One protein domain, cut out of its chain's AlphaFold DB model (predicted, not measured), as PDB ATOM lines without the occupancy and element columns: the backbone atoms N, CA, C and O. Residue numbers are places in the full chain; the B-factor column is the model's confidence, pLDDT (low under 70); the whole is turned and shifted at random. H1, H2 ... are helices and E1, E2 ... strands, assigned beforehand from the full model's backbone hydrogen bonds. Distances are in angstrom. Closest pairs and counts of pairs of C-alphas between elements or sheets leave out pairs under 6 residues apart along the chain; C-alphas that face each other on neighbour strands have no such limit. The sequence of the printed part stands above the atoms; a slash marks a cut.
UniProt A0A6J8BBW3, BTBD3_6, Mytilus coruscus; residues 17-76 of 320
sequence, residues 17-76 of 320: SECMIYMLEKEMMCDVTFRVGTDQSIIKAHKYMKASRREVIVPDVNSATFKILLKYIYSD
ATOM      1  N   SER A  17      37.243  41.801  13.601       69.56
ATOM      2  CA  SER A  17      36.656  40.616  13.012       69.56
ATOM      3  C   SER A  17      35.869  39.800  14.060       69.56
ATOM      4  O   SER A  17      34.705  39.468  13.834       69.56
ATOM      5  N   GLU A  18      36.450  39.566  15.246       71.81
ATOM      6  CA  GLU A  18      35.775  38.928  16.392       71.81
ATOM      7  C   GLU A  18      34.592  39.765  16.868       71.81
ATOM      8  O   GLU A  18      33.511  39.235  17.136       71.81
ATOM      9  N   CYS A  19      34.760  41.088  16.918       77.81
ATOM     10  CA  CYS A  19      33.674  41.998  17.245       77.81
ATOM     11  C   CYS A  19      32.523  41.881  16.235       77.81
ATOM     12  O   CYS A  19      31.358  41.810  16.623       77.81
ATOM     13  N   MET A  20      32.829  41.828  14.937       79.38
ATOM     14  CA  MET A  20      31.825  41.690  13.881       79.38
ATOM     15  C   MET A  20      31.086  40.348  13.967       79.38
ATOM     16  O   MET A  20      29.858  40.334  13.849       79.38
ATOM     17  N   ILE A  21      31.792  39.236  14.203       80.50
ATOM     18  CA  ILE A  21      31.170  37.918  14.429       80.50
ATOM     19  C   ILE A  21      30.267  37.968  15.659       80.50
ATOM     20  O   ILE A  21      29.115  37.546  15.589       80.50
ATOM     21  N   TYR A  22      30.750  38.536  16.764       81.19
ATOM     22  CA  TYR A  22      29.972  38.668  17.990       81.19
ATOM     23  C   TYR A  22      28.683  39.468  17.755       81.19
ATOM     24  O   TYR A  22      27.603  39.040  18.168       81.19
ATOM     25  N   MET A  23      28.763  40.592  17.035       83.75
ATOM     26  CA  MET A  23      27.583  41.374  16.660       83.75
ATOM     27  C   MET A  23      26.615  40.575  15.784       83.75
ATOM     28  O   MET A  23      25.405  40.677  15.976       83.75
ATOM     29  N   LEU A  24      27.121  39.777  14.837       84.62
ATOM     30  CA  LEU A  24      26.300  38.919  13.980       84.62
ATOM     31  C   LEU A  24      25.569  37.842  14.790       84.62
ATOM     32  O   LEU A  24      24.358  37.690  14.654       84.62
ATOM     33  N   GLU A  25      26.282  37.118  15.653       82.44
ATOM     34  CA  GLU A  25      25.730  36.003  16.429       82.44
ATOM     35  C   GLU A  25      24.771  36.458  17.534       82.44
ATOM     36  O   GLU A  25      23.814  35.753  17.855       82.44
ATOM     37  N   LYS A  26      24.995  37.648  18.105       85.12
ATOM     38  CA  LYS A  26      24.087  38.271  19.080       85.12
ATOM     39  C   LYS A  26      23.009  39.148  18.439       85.12
ATOM     40  O   LYS A  26      22.227  39.758  19.165       85.12
ATOM     41  N   GLU A  27      22.969  39.221  17.109       87.38
ATOM     42  CA  GLU A  27      22.086  40.100  16.329       87.38
ATOM     43  C   GLU A  27      22.124  41.579  16.781       87.38
ATOM     44  O   GLU A  27      21.128  42.310  16.713       87.38
ATOM     45  N   MET A  28      23.272  42.041  17.279       82.81
ATOM     46  CA  MET A  28      23.436  43.385  17.828       82.81
ATOM     47  C   MET A  28      23.599  44.403  16.715       82.81
ATOM     48  O   MET A  28      24.524  44.301  15.932       82.81
ATOM     49  N   MET A  29      22.765  45.444  16.701       83.38
ATOM     50  CA  MET A  29      22.836  46.534  15.710       83.38
ATOM     51  C   MET A  29      22.624  46.087  14.252       83.38
ATOM     52  O   MET A  29      22.912  46.850  13.331       83.38
ATOM     53  N   CYS A  30      22.067  44.892  14.034       87.50
ATOM     54  CA  CYS A  30      21.688  44.431  12.704       87.50
ATOM     55  C   CYS A  30      20.649  45.367  12.074       87.50
ATOM     56  O   CYS A  30      19.634  45.711  12.685       87.50
ATOM     57  N   ASP A  31      20.885  45.759  10.826       86.62
ATOM     58  CA  ASP A  31      20.097  46.765  10.116       86.62
ATOM     59  C   ASP A  31      19.574  46.278   8.749       86.62
ATOM     60  O   ASP A  31      18.928  47.047   8.016       86.62
ATOM     61  N   VAL A  32      19.811  45.002   8.424       88.38
ATOM     62  CA  VAL A  32      19.216  44.272   7.299       88.38
ATOM     63  C   VAL A  32      18.718  42.892   7.742       88.38
ATOM     64  O   VAL A  32      19.329  42.224   8.577       88.38
ATOM     65  N   THR A  33      17.608  42.460   7.146       89.81
ATOM     66  CA  THR A  33      17.010  41.138   7.340       89.81
ATOM     67  C   THR A  33      16.973  40.384   6.014       89.81
ATOM     68  O   THR A  33      16.446  40.883   5.020       89.81
ATOM     69  N   PHE A  34      17.498  39.167   5.998       89.25
ATOM     70  CA  PHE A  34      17.412  38.234   4.886       89.25
ATOM     71  C   PHE A  34      16.303  37.211   5.137       89.25
ATOM     72  O   PHE A  34      16.205  36.660   6.231       89.25
ATOM     73  N   ARG A  35      15.485  36.945   4.118       89.94
ATOM     74  CA  ARG A  35      14.597  35.779   4.041       89.94
ATOM     75  C   ARG A  35      15.224  34.780   3.094       89.94
ATOM     76  O   ARG A  35      15.302  35.052   1.899       89.94
ATOM     77  N   VAL A  36      15.711  33.679   3.636       87.31
ATOM     78  CA  VAL A  36      16.598  32.749   2.942       87.31
ATOM     79  C   VAL A  36      15.901  31.413   2.751       87.31
ATOM     80  O   VAL A  36      15.214  30.958   3.658       87.31
ATOM     81  N   GLY A  37      16.094  30.800   1.589       84.12
ATOM     82  CA  GLY A  37      15.549  29.490   1.262       84.12
ATOM     83  C   GLY A  37      14.053  29.500   0.950       84.12
ATOM     84  O   GLY A  37      13.361  30.520   1.018       84.12
ATOM     85  N   THR A  38      13.548  28.321   0.594       81.75
ATOM     86  CA  THR A  38      12.124  28.077   0.314       81.75
ATOM     87  C   THR A  38      11.253  28.204   1.564       81.75
ATOM     88  O   THR A  38      10.085  28.578   1.464       81.75
ATOM     89  N   ASP A  39      11.832  27.955   2.738       84.00
ATOM     90  CA  ASP A  39      11.225  28.119   4.059       84.00
ATOM     91  C   ASP A  39      11.181  29.585   4.529       84.00
ATOM     92  O   ASP A  39      10.542  29.893   5.534       84.00
ATOM     93  N   GLN A  40      11.826  30.499   3.792       85.50
ATOM     94  CA  GLN A  40      11.965  31.916   4.136       85.50
ATOM     95  C   GLN A  40      12.531  32.150   5.542       85.50
ATOM     96  O   GLN A  40      12.129  33.090   6.239       85.50
ATOM     97  N   SER A  41      13.494  31.316   5.937       87.75
ATOM     98  CA  SER A  41      14.258  31.459   7.172       87.75
ATOM     99  C   SER A  41      14.782  32.889   7.343       87.75
ATOM    100  O   SER A  41      15.402  33.459   6.444       87.75
ATOM    101  N   ILE A  42      14.530  33.479   8.512       89.44
ATOM    102  CA  ILE A  42      14.903  34.863   8.813       89.44
ATOM    103  C   ILE A  42      16.329  34.898   9.367       89.44
ATOM    104  O   ILE A  42      16.618  34.263  10.378       89.44
ATOM    105  N   ILE A  43      17.205  35.675   8.731       88.38
ATOM    106  CA  ILE A  43      18.598  35.878   9.154       88.38
ATOM    107  C   ILE A  43      18.888  37.379   9.193       88.38
ATOM    108  O   ILE A  43      18.731  38.067   8.186       88.38
ATOM    109  N   LYS A  44      19.310  37.907  10.343       89.75
ATOM    110  CA  LYS A  44      19.679  39.322  10.488       89.75
ATOM    111  C   LYS A  44      21.179  39.526  10.296       89.75
ATOM    112  O   LYS A  44      21.969  38.638  10.595       89.75
ATOM    113  N   ALA A  45      21.558  40.690   9.777       88.88
ATOM    114  CA  ALA A  45      22.951  41.061   9.558       88.88
ATOM    115  C   ALA A  45      23.124  42.590   9.485       88.88
ATOM    116  O   ALA A  45      22.167  43.356   9.632       88.88
ATOM    117  N   HIS A  46      24.352  43.024   9.207       88.25
ATOM    118  CA  HIS A  46      24.743  44.418   9.007       88.25
ATOM    119  C   HIS A  46      24.944  44.744   7.523       88.25
ATOM    120  O   HIS A  46      25.423  43.922   6.735       88.25
ATOM    121  N   LYS A  47      24.610  45.971   7.123       76.62
ATOM    122  CA  LYS A  47      24.892  46.498   5.785       76.62
ATOM    123  C   LYS A  47      26.364  46.889   5.654       76.62
ATOM    124  O   LYS A  47      26.774  47.935   6.138       76.62
ATOM    125  N   TYR A  48      27.136  46.105   4.903       63.38
ATOM    126  CA  TYR A  48      28.517  46.464   4.524       63.38
ATOM    127  C   TYR A  48      28.611  47.218   3.192       63.38
ATOM    128  O   TYR A  48      29.568  47.943   2.942       63.38
ATOM    129  N   MET A  49      27.591  47.100   2.341       41.16
ATOM    130  CA  MET A  49      27.426  47.897   1.122       41.16
ATOM    131  C   MET A  49      26.083  48.624   1.163       41.16
ATOM    132  O   MET A  49      25.203  48.235   1.930       41.16
ATOM    133  N   LYS A  50      25.896  49.659   0.325       42.09
ATOM    134  CA  LYS A  50      24.628  50.402   0.149       42.09
ATOM    135  C   LYS A  50      23.494  49.500  -0.379       42.09
ATOM    136  O   LYS A  50      22.993  49.678  -1.486       42.09
ATOM    137  N   ALA A  51      23.051  48.533   0.413       52.19
ATOM    138  CA  ALA A  51      21.811  47.821   0.195       52.19
ATOM    139  C   ALA A  51      20.673  48.787   0.548       52.19
ATOM    140  O   ALA A  51      20.433  49.112   1.709       52.19
ATOM    141  N   SER A  52      19.981  49.289  -0.475       53.47
ATOM    142  CA  SER A  52      18.883  50.253  -0.319       53.47
ATOM    143  C   SER A  52      17.663  49.682   0.423       53.47
ATOM    144  O   SER A  52      16.735  50.430   0.729       53.47
ATOM    145  N   ARG A  53      17.619  48.367   0.678       63.16
ATOM    146  CA  ARG A  53      16.466  47.660   1.246       63.16
ATOM    147  C   ARG A  53      16.805  47.109   2.630       63.16
ATOM    148  O   ARG A  53      17.878  46.555   2.834       63.16
ATOM    149  N   ARG A  54      15.872  47.276   3.573       71.56
ATOM    150  CA  ARG A  54      15.949  46.699   4.929       71.56
ATOM    151  C   ARG A  54      15.656  45.197   4.946       71.56
ATOM    152  O   ARG A  54      16.028  44.531   5.899       71.56
ATOM    153  N   GLU A  55      15.015  44.684   3.899       83.38
ATOM    154  CA  GLU A  55      14.642  43.280   3.759       83.38
ATOM    155  C   GLU A  55      15.039  42.768   2.366       83.38
ATOM    156  O   GLU A  55      14.795  43.443   1.359       83.38
ATOM    157  N   VAL A  56      15.689  41.605   2.316       86.00
ATOM    158  CA  VAL A  56      16.226  40.981   1.097       86.00
ATOM    159  C   VAL A  56      15.790  39.518   1.056       86.00
ATOM    160  O   VAL A  56      15.897  38.817   2.055       86.00
ATOM    161  N   ILE A  57      15.302  39.048  -0.090       86.19
ATOM    162  CA  ILE A  57      14.874  37.655  -0.277       86.19
ATOM    163  C   ILE A  57      15.955  36.918  -1.071       86.19
ATOM    164  O   ILE A  57      16.369  37.401  -2.125       86.19
ATOM    165  N   VAL A  58      16.405  35.773  -0.560       85.38
ATOM    166  CA  VAL A  58      17.440  34.904  -1.138       85.38
ATOM    167  C   VAL A  58      16.852  33.493  -1.270       85.38
ATOM    168  O   VAL A  58      17.024  32.672  -0.374       85.38
ATOM    169  N   PRO A  59      16.099  33.208  -2.346       80.50
ATOM    170  CA  PRO A  59      15.357  31.951  -2.465       80.50
ATOM    171  C   PRO A  59      16.245  30.749  -2.821       80.50
ATOM    172  O   PRO A  59      15.886  29.619  -2.509       80.50
ATOM    173  N   ASP A  60      17.402  30.994  -3.441       76.38
ATOM    174  CA  ASP A  60      18.218  29.964  -4.105       76.38
ATOM    175  C   ASP A  60      19.292  29.332  -3.203       76.38
ATOM    176  O   ASP A  60      20.118  28.544  -3.660       76.38
ATOM    177  N   VAL A  61      19.327  29.706  -1.923       79.56
ATOM    178  CA  VAL A  61      20.314  29.227  -0.949       79.56
ATOM    179  C   VAL A  61      19.572  28.850   0.324       79.56
ATOM    180  O   VAL A  61      18.710  29.605   0.764       79.56
ATOM    181  N   ASN A  62      19.887  27.702   0.924       81.50
ATOM    182  CA  ASN A  62      19.323  27.329   2.221       81.50
ATOM    183  C   ASN A  62      19.933  28.170   3.362       81.50
ATOM    184  O   ASN A  62      20.974  28.823   3.225       81.50
ATOM    185  N   SER A  63      19.283  28.158   4.522       81.69
ATOM    186  CA  SER A  63      19.688  28.990   5.657       81.69
ATOM    187  C   SER A  63      21.063  28.621   6.230       81.69
ATOM    188  O   SER A  63      21.803  29.518   6.637       81.69
ATOM    189  N   ALA A  64      21.441  27.339   6.232       79.62
ATOM    190  CA  ALA A  64      22.735  26.869   6.730       79.62
ATOM    191  C   ALA A  64      23.901  27.378   5.863       79.62
ATOM    192  O   ALA A  64      24.823  28.022   6.364       79.62
ATOM    193  N   THR A  65      23.804  27.201   4.547       80.44
ATOM    194  CA  THR A  65      24.790  27.653   3.557       80.44
ATOM    195  C   THR A  65      24.949  29.170   3.586       80.44
ATOM    196  O   THR A  65      26.066  29.692   3.557       80.44
ATOM    197  N   PHE A  66      23.841  29.905   3.707       84.38
ATOM    198  CA  PHE A  66      23.889  31.363   3.789       84.38
ATOM    199  C   PHE A  66      24.575  31.860   5.070       84.38
ATOM    200  O   PHE A  66      25.295  32.856   5.029       84.38
ATOM    201  N   LYS A  67      24.414  31.157   6.199       82.81
ATOM    202  CA  LYS A  67      25.133  31.477   7.444       82.81
ATOM    203  C   LYS A  67      26.640  31.277   7.305       82.81
ATOM    204  O   LYS A  67      27.387  32.113   7.802       82.81
ATOM    205  N   ILE A  68      27.088  30.233   6.605       80.12
ATOM    206  CA  ILE A  68      28.519  30.007   6.330       80.12
ATOM    207  C   ILE A  68      29.078  31.145   5.479       80.12
ATOM    208  O   ILE A  68      30.118  31.708   5.812       80.12
ATOM    209  N   LEU A  69      28.357  31.531   4.422       82.69
ATOM    210  CA  LEU A  69      28.735  32.668   3.583       82.69
ATOM    211  C   LEU A  69      28.829  33.963   4.399       82.69
ATOM    212  O   LEU A  69      29.789  34.711   4.246       82.69
ATOM    213  N   LEU A  70      27.852  34.232   5.271       83.00
ATOM    214  CA  LEU A  70      27.896  35.403   6.143       83.00
ATOM    215  C   LEU A  70      29.087  35.354   7.096       83.00
ATOM    216  O   LEU A  70      29.801  36.345   7.191       83.00
ATOM    217  N   LYS A  71      29.344  34.219   7.755       79.56
ATOM    218  CA  LYS A  71      30.521  34.072   8.620       79.56
ATOM    219  C   LYS A  71      31.802  34.359   7.842       79.56
ATOM    220  O   LYS A  71      32.572  35.202   8.279       79.56
ATOM    221  N   TYR A  72      31.952  33.791   6.647       79.62
ATOM    222  CA  TYR A  72      33.085  34.075   5.769       79.62
ATOM    223  C   TYR A  72      33.215  35.563   5.414       79.62
ATOM    224  O   TYR A  72      34.304  36.115   5.502       79.62
ATOM    225  N   ILE A  73      32.119  36.251   5.077       80.06
ATOM    226  CA  ILE A  73      32.147  37.697   4.786       80.06
ATOM    227  C   ILE A  73      32.635  38.510   5.996       80.06
ATOM    228  O   ILE A  73      33.284  39.539   5.820       80.06
ATOM    229  N   TYR A  74      32.311  38.070   7.212       77.81
ATOM    230  CA  TYR A  74      32.633  38.780   8.451       77.81
ATOM    231  C   TYR A  74      34.033  38.472   8.981       77.81
ATOM    232  O   TYR A  74      34.632  39.315   9.643       77.81
ATOM    233  N   SER A  75      34.535  37.262   8.735       72.50
ATOM    234  CA  SER A  75      35.733  36.744   9.395       72.50
ATOM    235  C   SER A  75      36.864  36.375   8.442       72.50
ATOM    236  O   SER A  75      37.983  36.163   8.900       72.50
ATOM    237  N   ASP A  76      36.585  36.278   7.138       67.12
ATOM    238  CA  ASP A  76      37.464  35.661   6.137       67.12
ATOM    239  C   ASP A  76      37.823  34.192   6.476       67.12
ATOM    240  O   ASP A  76      38.797  33.640   5.961       67.12
TER     241      ASP A  76
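This is residues 17 to 76 of the 320 residues of the protein "BTBD3_6" of Mytilus coruscus (UniProt A0A6J8BBW3). A small sheet of three strands makes one wall, and the longer helix, H2, covers one face of it, running along the strands. The shorter helix, H1, sits by one end of the sheet, near the end of E2, and packs on the last part of H2; no named helix covers the sheet's other face. The 60 printed residues hold two named helices and three named strands in the order H1, E1, E2, E3, H2; the sheet runs E2, E1, E3 and is mixed, as is the class, helices and strands. The whole is compact, with a radius of gyration of the C-alphas of 11.0 A, and its outline is rounded, spanning 31 by 24 by 18 A.

Start in the sheet at C-alpha 32, (19.216, 44.272, 7.299), where E1 begins; it takes residues 32 to 36 and is 12.6 A long. E2, residues 41 to 45, measures 13.2 A, and E3, residues 55 to 58, measures 10.1 A. Next find C-alpha 63 at (19.688, 28.990, 5.657); from there H2 runs 18.2 A through residues 63 to 75, to C-alpha 75 at (35.733, 36.744, 9.395). H1, residues 17 to 25, opens the printed part and measures 12.3 A.

Look first at E1, the inner strand. E2 and E1 form a hairpin, antiparallel at 151 degrees, with N 34 and O 43 at 2.7 A, within hydrogen-bond range. On the other side of E1 is E3, parallel to it at 27 degrees, with N 35 and O 56 within range at 2.8 A. The edge strands E2 and E3 are apart. H2 is on the sheet at a height over the sheet of 10.0 A. It lies over E1 and only just over E2, on which 3 of its C-alphas fall, and runs along the strands, at 16 degrees to E1 on the local plane. Its closest C-alphas to E1 are those of Ser 63 and Val 36, 5.6 A apart. H1 is on the sheet but only grazes it, with residues 20 to 25. H2 touches H1 with residues 71 to 75 alone; their closest C-alphas, Ser 17 and Ser 75, are 5.4 A apart, and the helices run opposite ways at a shallow tilt of 27 degrees. In H1 and H2 every O i to N i+4 pair is within hydrogen-bond range.

Look for the two C-alphas farthest apart at Cys 19 and Thr 38, 30.7 A. The printed part has no cut and no long link. Mean pLDDT of the printed part is 79.5; check residue 17, residues 48 to 53 and residue 76, where the model is under 70.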